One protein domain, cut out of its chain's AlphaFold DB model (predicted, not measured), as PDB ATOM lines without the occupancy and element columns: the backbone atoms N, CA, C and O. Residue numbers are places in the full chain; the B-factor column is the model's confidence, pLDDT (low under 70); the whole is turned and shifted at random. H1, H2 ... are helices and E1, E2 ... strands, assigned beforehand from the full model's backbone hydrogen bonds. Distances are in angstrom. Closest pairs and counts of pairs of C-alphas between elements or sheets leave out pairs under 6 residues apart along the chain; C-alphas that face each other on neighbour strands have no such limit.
ATOM      1  N   PHE A   3      -2.991  59.562  24.635       97.38
ATOM      2  CA  PHE A   3      -3.777  58.667  23.800       97.38
ATOM      3  C   PHE A   3      -2.954  58.280  22.570       97.38
ATOM      4  O   PHE A   3      -2.358  59.148  21.928       97.38
ATOM      5  N   ARG A   4      -2.905  56.988  22.249       97.81
ATOM      6  CA  ARG A   4      -2.173  56.450  21.099       97.81
ATOM      7  C   ARG A   4      -3.049  55.472  20.330       97.81
ATOM      8  O   ARG A   4      -3.547  54.508  20.897       97.81
ATOM      9  N   VAL A   5      -3.162  55.671  19.024       97.56
ATOM     10  CA  VAL A   5      -3.800  54.707  18.122       97.56
ATOM     11  C   VAL A   5      -2.766  53.653  17.728       97.56
ATOM     12  O   VAL A   5      -1.737  53.991  17.144       97.56
ATOM     13  N   LEU A   6      -3.016  52.390  18.076       97.38
ATOM     14  CA  LEU A   6      -2.186  51.242  17.693       97.38
ATOM     15  C   LEU A   6      -2.738  50.550  16.436       97.38
ATOM     16  O   LEU A   6      -1.975  49.994  15.651       97.38
ATOM     17  N   GLY A   7      -4.053  50.613  16.224       96.56
ATOM     18  CA  GLY A   7      -4.744  50.099  15.047       96.56
ATOM     19  C   GLY A   7      -6.040  50.861  14.772       96.56
ATOM     20  O   GLY A   7      -6.678  51.368  15.694       96.56
ATOM     21  N   ASN A   8      -6.401  50.965  13.492       95.25
ATOM     22  CA  ASN A   8      -7.598  51.660  12.989       95.25
ATOM     23  C   ASN A   8      -8.176  50.944  11.749       95.25
ATOM     24  O   ASN A   8      -8.653  51.565  10.799       95.25
ATOM     25  N   GLY A   9      -7.987  49.630  11.687       94.44
ATOM     26  CA  GLY A   9      -8.556  48.759  10.669       94.44
ATOM     27  C   GLY A   9      -9.969  48.328  11.042       94.44
ATOM     28  O   GLY A   9     -10.369  48.382  12.203       94.44
ATOM     29  N   ASP A  10     -10.713  47.864  10.049       92.12
ATOM     30  CA  ASP A  10     -12.034  47.270  10.250       92.12
ATOM     31  C   ASP A  10     -11.960  45.890  10.943       92.12
ATOM     32  O   ASP A  10     -10.902  45.433  11.399       92.12
ATOM     33  N   ALA A  11     -13.105  45.204  11.010       89.00
ATOM     34  CA  ALA A  11     -13.221  43.861  11.580       89.00
ATOM     35  C   ALA A  11     -12.268  42.836  10.930       89.00
ATOM     36  O   ALA A  11     -11.897  41.856  11.572       89.00
ATOM     37  N   PHE A  12     -11.830  43.083   9.692       92.00
ATOM     38  CA  PHE A  12     -10.966  42.194   8.919       92.00
ATOM     39  C   PHE A  12      -9.520  42.682   8.826       92.00
ATOM     40  O   PHE A  12      -8.732  42.056   8.120       92.00
ATOM     41  N   ALA A  13      -9.156  43.767   9.523       91.94
ATOM     42  CA  ALA A  13      -7.813  44.343   9.450       91.94
ATOM     43  C   ALA A  13      -7.417  44.704   7.993       91.94
ATOM     44  O   ALA A  13      -6.294  44.471   7.547       91.94
ATOM     45  N   SER A  14      -8.362  45.254   7.216       92.06
ATOM     46  CA  SER A  14      -8.159  45.515   5.784       92.06
ATOM     47  C   SER A  14      -7.076  46.558   5.484       92.06
ATOM     48  O   SER A  14      -6.894  47.539   6.214       92.06
ATOM     49  N   GLY A  15      -6.405  46.381   4.339       92.44
ATOM     50  CA  GLY A  15      -5.432  47.339   3.808       92.44
ATOM     51  C   GLY A  15      -4.164  47.454   4.654       92.44
ATOM     52  O   GLY A  15      -3.727  48.568   4.924       92.44
ATOM     53  N   ASP A  16      -3.624  46.319   5.113       91.75
ATOM     54  CA  ASP A  16      -2.416  46.217   5.951       91.75
ATOM     55  C   ASP A  16      -2.492  46.974   7.291       91.75
ATOM     56  O   ASP A  16      -1.476  47.298   7.913       91.75
ATOM     57  N   ARG A  17      -3.707  47.255   7.771       95.44
ATOM     58  CA  ARG A  17      -3.948  47.907   9.064       95.44
ATOM     59  C   ARG A  17      -4.231  46.868  10.132       95.44
ATOM     60  O   ARG A  17      -4.920  45.896   9.879       95.44
ATOM     61  N   PHE A  18      -3.810  47.121  11.364       97.31
ATOM     62  CA  PHE A  18      -4.285  46.343  12.509       97.31
ATOM     63  C   PHE A  18      -5.750  46.675  12.823       97.31
ATOM     64  O   PHE A  18      -6.142  47.832  12.659       97.31
ATOM     65  N   ASN A  19      -6.529  45.704  13.324       95.50
ATOM     66  CA  ASN A  19      -7.848  45.930  13.927       95.50
ATOM     67  C   ASN A  19      -7.811  47.136  14.874       95.50
ATOM     68  O   ASN A  19      -6.778  47.398  15.503       95.50
ATOM     69  N   THR A  20      -8.936  47.842  14.992       95.19
ATOM     70  CA  THR A  20      -9.106  48.938  15.951       95.19
ATOM     71  C   THR A  20      -8.544  48.570  17.325       95.19
ATOM     72  O   THR A  20      -8.866  47.531  17.902       95.19
ATOM     73  N   CYS A  21      -7.615  49.400  17.799       96.25
ATOM     74  CA  CYS A  21      -6.905  49.200  19.055       96.25
ATOM     75  C   CYS A  21      -6.248  50.518  19.474       96.25
ATOM     76  O   CYS A  21      -5.448  51.090  18.725       96.25
ATOM     77  N   MET A  22      -6.576  51.025  20.659       97.62
ATOM     78  CA  MET A  22      -6.091  52.319  21.144       97.62
ATOM     79  C   MET A  22      -5.612  52.201  22.588       97.62
ATOM     80  O   MET A  22      -6.272  51.595  23.421       97.62
ATOM     81  N   LEU A  23      -4.477  52.814  22.906       98.00
ATOM     82  CA  LEU A  23      -3.909  52.847  24.247       98.00
ATOM     83  C   LEU A  23      -4.137  54.222  24.877       98.00
ATOM     84  O   LEU A  23      -3.702  55.244  24.340       98.00
ATOM     85  N   VAL A  24      -4.778  54.240  26.042       97.94
ATOM     86  CA  VAL A  24      -4.856  55.410  26.920       97.94
ATOM     87  C   VAL A  24      -3.917  55.185  28.092       97.94
ATOM     88  O   VAL A  24      -4.049  54.202  28.817       97.94
ATOM     89  N   THR A  25      -3.004  56.121  28.327       98.00
ATOM     90  CA  THR A  25      -2.107  56.092  29.487       98.00
ATOM     91  C   THR A  25      -2.298  57.349  30.326       98.00
ATOM     92  O   THR A  25      -2.222  58.486  29.847       98.00
ATOM     93  N   THR A  26      -2.538  57.151  31.616       97.19
ATOM     94  CA  THR A  26      -2.582  58.201  32.639       97.19
ATOM     95  C   THR A  26      -1.422  58.007  33.616       97.19
ATOM     96  O   THR A  26      -0.649  57.064  33.478       97.19
ATOM     97  N   SER A  27      -1.279  58.884  34.610       96.69
ATOM     98  CA  SER A  27      -0.295  58.680  35.682       96.69
ATOM     99  C   SER A  27      -0.633  57.500  36.599       96.69
ATOM    100  O   SER A  27       0.251  57.015  37.293       96.69
ATOM    101  N   ALA A  28      -1.894  57.056  36.629       96.25
ATOM    102  CA  ALA A  28      -2.372  56.023  37.547       96.25
ATOM    103  C   ALA A  28      -2.572  54.654  36.882       96.25
ATOM    104  O   ALA A  28      -2.533  53.634  37.559       96.25
ATOM    105  N   THR A  29      -2.839  54.621  35.574       97.06
ATOM    106  CA  THR A  29      -3.220  53.392  34.869       97.06
ATOM    107  C   THR A  29      -3.015  53.501  33.359       97.06
ATOM    108  O   THR A  29      -2.999  54.609  32.805       97.06
ATOM    109  N   ALA A  30      -2.924  52.348  32.698       97.62
ATOM    110  CA  ALA A  30      -3.048  52.206  31.256       97.62
ATOM    111  C   ALA A  30      -4.255  51.321  30.911       97.62
ATOM    112  O   ALA A  30      -4.476  50.275  31.525       97.62
ATOM    113  N   CYS A  31      -5.022  51.751  29.915       97.44
ATOM    114  CA  CYS A  31      -6.213  51.069  29.428       97.44
ATOM    115  C   CYS A  31      -6.116  50.872  27.915       97.44
ATOM    116  O   CYS A  31      -5.735  51.797  27.190       97.44
ATOM    117  N   LEU A  32      -6.477  49.680  27.450       97.56
ATOM    118  CA  LEU A  32      -6.610  49.369  26.034       97.56
ATOM    119  C   LEU A  32      -8.086  49.464  25.637       97.56
ATOM    120  O   LEU A  32      -8.925  48.754  26.188       97.56
ATOM    121  N   ILE A  33      -8.398  50.360  24.706       96.38
ATOM    122  CA  ILE A  33      -9.721  50.496  24.100       96.38
ATOM    123  C   ILE A  33      -9.725  49.685  22.811       96.38
ATOM    124  O   ILE A  33      -8.919  49.935  21.909       96.38
ATOM    125  N   ASP A  34     -10.670  48.757  22.738       93.75
ATOM    126  CA  ASP A  34     -10.756  47.713  21.726       93.75
ATOM    127  C   ASP A  34      -9.517  46.790  21.712       93.75
ATOM    128  O   ASP A  34      -8.491  47.039  22.352       93.75
ATOM    129  N   GLY A  35      -9.624  45.650  21.043       90.75
ATOM    130  CA  GLY A  35      -8.710  44.534  21.270       90.75
ATOM    131  C   GLY A  35      -8.841  43.414  20.257       90.75
ATOM    132  O   GLY A  35      -8.816  42.247  20.640       90.75
ATOM    133  N   GLY A  36      -8.995  43.748  18.974       91.38
ATOM    134  CA  GLY A  36      -9.157  42.749  17.914       91.38
ATOM    135  C   GLY A  36      -7.989  41.760  17.796       91.38
ATOM    136  O   GLY A  36      -6.937  41.920  18.422       91.38
ATOM    137  N   ALA A  37      -8.150  40.742  16.947       94.81
ATOM    138  CA  ALA A  37      -7.200  39.634  16.802       94.81
ATOM    139  C   ALA A  37      -5.756  40.084  16.505       94.81
ATOM    140  O   ALA A  37      -4.802  39.455  16.962       94.81
ATOM    141  N   SER A  38      -5.574  41.194  15.784       96.12
ATOM    142  CA  SER A  38      -4.244  41.732  15.482       96.12
ATOM    143  C   SER A  38      -3.697  42.713  16.535       96.12
ATOM    144  O   SER A  38      -2.614  43.266  16.336       96.12
ATOM    145  N   SER A  39      -4.407  42.969  17.640       95.25
ATOM    146  CA  SER A  39      -3.967  43.913  18.682       95.25
ATOM    147  C   SER A  39      -2.647  43.517  19.371       95.25
ATOM    148  O   SER A  39      -1.812  44.408  19.555       95.25
ATOM    149  N   PRO A  40      -2.331  42.229  19.650       96.00
ATOM    150  CA  PRO A  40      -1.021  41.865  20.199       96.00
ATOM    151  C   PRO A  40       0.128  42.136  19.222       96.00
ATOM    152  O   PRO A  40       1.236  42.489  19.632       96.00
ATOM    153  N   ILE A  41      -0.140  42.025  17.916       97.12
ATOM    154  CA  ILE A  41       0.830  42.335  16.860       97.12
ATOM    155  C   ILE A  41       1.088  43.846  16.822       97.12
ATOM    156  O   ILE A  41       2.246  44.263  16.773       97.12
ATOM    157  N   ALA A  42       0.035  44.665  16.923       97.25
ATOM    158  CA  ALA A  42       0.153  46.119  17.019       97.25
ATOM    159  C   ALA A  42       0.960  46.542  18.259       97.25
ATOM    160  O   ALA A  42       1.908  47.320  18.146       97.25
ATOM    161  N   MET A  43       0.657  45.975  19.433       97.44
ATOM    162  CA  MET A  43       1.404  46.247  20.668       97.44
ATOM    163  C   MET A  43       2.890  45.917  20.514       97.44
ATOM    164  O   MET A  43       3.737  46.765  20.794       97.44
ATOM    165  N   ARG A  44       3.220  44.742  19.960       97.81
ATOM    166  CA  ARG A  44       4.610  44.369  19.667       97.81
ATOM    167  C   ARG A  44       5.270  45.334  18.678       97.81
ATOM    168  O   ARG A  44       6.409  45.735  18.896       97.81
ATOM    169  N   ARG A  45       4.570  45.739  17.612       97.06
ATOM    170  CA  ARG A  45       5.086  46.676  16.594       97.06
ATOM    171  C   ARG A  45       5.438  48.044  17.180       97.06
ATOM    172  O   ARG A  45       6.395  48.663  16.715       97.06
ATOM    173  N   PHE A  46       4.680  48.496  18.179       97.25
ATOM    174  CA  PHE A  46       4.843  49.795  18.838       97.25
ATOM    175  C   PHE A  46       5.555  49.727  20.200       97.25
ATOM    176  O   PHE A  46       5.575  50.735  20.909       97.25
ATOM    177  N   ASN A  47       6.160  48.583  20.549       97.56
ATOM    178  CA  ASN A  47       6.851  48.344  21.824       97.56
ATOM    179  C   ASN A  47       5.986  48.660  23.059       97.56
ATOM    180  O   ASN A  47       6.451  49.268  24.021       97.56
ATOM    181  N   VAL A  48       4.710  48.275  23.017       97.44
ATOM    182  CA  VAL A  48       3.810  48.315  24.174       97.44
ATOM    183  C   VAL A  48       3.900  46.974  24.890       97.44
ATOM    184  O   VAL A  48       3.663  45.934  24.278       97.44
ATOM    185  N   ASP A  49       4.234  47.006  26.177       96.31
ATOM    186  CA  ASP A  49       4.231  45.829  27.043       96.31
ATOM    187  C   ASP A  49       2.797  45.542  27.531       96.31
ATOM    188  O   ASP A  49       2.239  46.357  28.276       96.31
ATOM    189  N   PRO A  50       2.188  44.402  27.151       95.00
ATOM    190  CA  PRO A  50       0.832  44.058  27.568       95.00
ATOM    191  C   PRO A  50       0.667  43.953  29.088       95.00
ATOM    192  O   PRO A  50      -0.428  44.192  29.588       95.00
ATOM    193  N   SER A  51       1.734  43.640  29.833       96.12
ATOM    194  CA  SER A  51       1.681  43.526  31.298       96.12
ATOM    195  C   SER A  51       1.436  44.866  32.004       96.12
ATOM    196  O   SER A  51       1.030  44.891  33.162       96.12
ATOM    197  N   THR A  52       1.629  45.984  31.296       96.06
ATOM    198  CA  THR A  52       1.386  47.339  31.814       96.06
ATOM    199  C   THR A  52      -0.075  47.777  31.696       96.06
ATOM    200  O   THR A  52      -0.465  48.791  32.276       96.06
ATOM    201  N   ILE A  53      -0.893  47.034  30.945       96.88
ATOM    202  CA  ILE A  53      -2.293  47.360  30.676       96.88
ATOM    203  C   ILE A  53      -3.153  46.771  31.794       96.88
ATOM    204  O   ILE A  53      -3.325  45.560  31.893       96.88
ATOM    205  N   ALA A  54      -3.723  47.638  32.626       97.69
ATOM    206  CA  ALA A  54      -4.522  47.223  33.778       97.69
ATOM    207  C   ALA A  54      -5.976  46.893  33.415       97.69
ATOM    208  O   ALA A  54      -6.683  46.233  34.176       97.69
ATOM    209  N   THR A  55      -6.473  47.401  32.288       96.69
ATOM    210  CA  THR A  55      -7.870  47.223  31.877       96.69
ATOM    211  C   THR A  55      -7.978  47.184  30.359       96.69
ATOM    212  O   THR A  55      -7.309  47.949  29.665       96.69
ATOM    213  N   MET A  56      -8.843  46.308  29.849       94.69
ATOM    214  CA  MET A  56      -9.253  46.280  28.448       94.69
ATOM    215  C   MET A  56     -10.750  46.596  28.373       94.69
ATOM    216  O   MET A  56     -11.550  45.969  29.066       94.69
ATOM    217  N   LEU A  57     -11.118  47.577  27.552       95.12
ATOM    218  CA  LEU A  57     -12.497  47.970  27.279       95.12
ATOM    219  C   LEU A  57     -12.818  47.664  25.819       95.12
ATOM    220  O   LEU A  57     -12.356  48.377  24.930       95.12
ATOM    221  N   SER A  58     -13.643  46.654  25.565       90.94
ATOM    222  CA  SER A  58     -14.105  46.357  24.209       90.94
ATOM    223  C   SER A  58     -15.427  47.056  23.910       90.94
ATOM    224  O   SER A  58     -16.394  46.935  24.663       90.94
TER     225      SER A  58
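This is residues 3 to 58 of the 62 residues of an uncharacterized protein of Proteobacteria bacterium (UniProt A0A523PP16). You are looking at a small twisted sheet of four strands with one short helix, H1, across one face over E1 and, only just, E2. The long loop of residues 8 to 20 extends from one end of the sheet, and the E2-E3 turn lies at the other. The 56 printed residues run E1, E2, E3, H1, E4; the mixed sheet has the order E1, E2, E3, E4, with E3 and E4 parallel and the other neighbours antiparallel. The class is mixed, helices and strands, with under half of the residues in named elements; the whole is compact, radius of gyration of the C-alphas 10.6 A, with an elongated outline of 35 by 20 by 16 A.

Start at E1, residues 3 to 7, an edge strand; its hairpin partner E2, residues 21 to 25, is antiparallel at 159 degrees, with N 4 and O 23 2.8 A apart. E3, residues 30 to 33, forms a hairpin with E2 at 156 degrees, N 24 to O 31 being 2.9 A, and completes a meander, each strand the antiparallel neighbour of the one before. H1, residues 39 to 45, is on the sheet at a height of 8.4 A, across the strands at 63 degrees to E1 on the local plane; 4 of its C-alphas fall on E1 and 3 on E2, so it is only just over E2. The closest C-alphas of E1 and H1, Leu 6 and Ala 42, are 5.7 A apart. Each O i to N i+4 pair in H1 is within hydrogen-bond range. E4, residues 55 to 57, is parallel to E3 at 20 degrees, with N 57 and O 32 2.8 A apart; E3, H1 and E4 make a strand-helix-strand unit, two parallel neighbour strands with a helix between, its crossover right-handed. E4 is apart from E1 and E2.

Find C-alpha 3 at (-3.777, 58.667, 23.800), where E1 begins its 12.3 A. E2 spans 13.4 A, E3 9.9 A and H1 9.7 A from C-alpha 39 at (-3.967, 43.913, 18.682). E4 spans 6.6 A and ends at C-alpha 57, (-12.497, 47.970, 27.279).

The C-alphas of Gly 15 and Ala 28, the two farthest apart, are 35.0 A apart. The link E1 to E2 is long, 13 residues. The printed part has no cut, and no printed residue is under 70 in pLDDT.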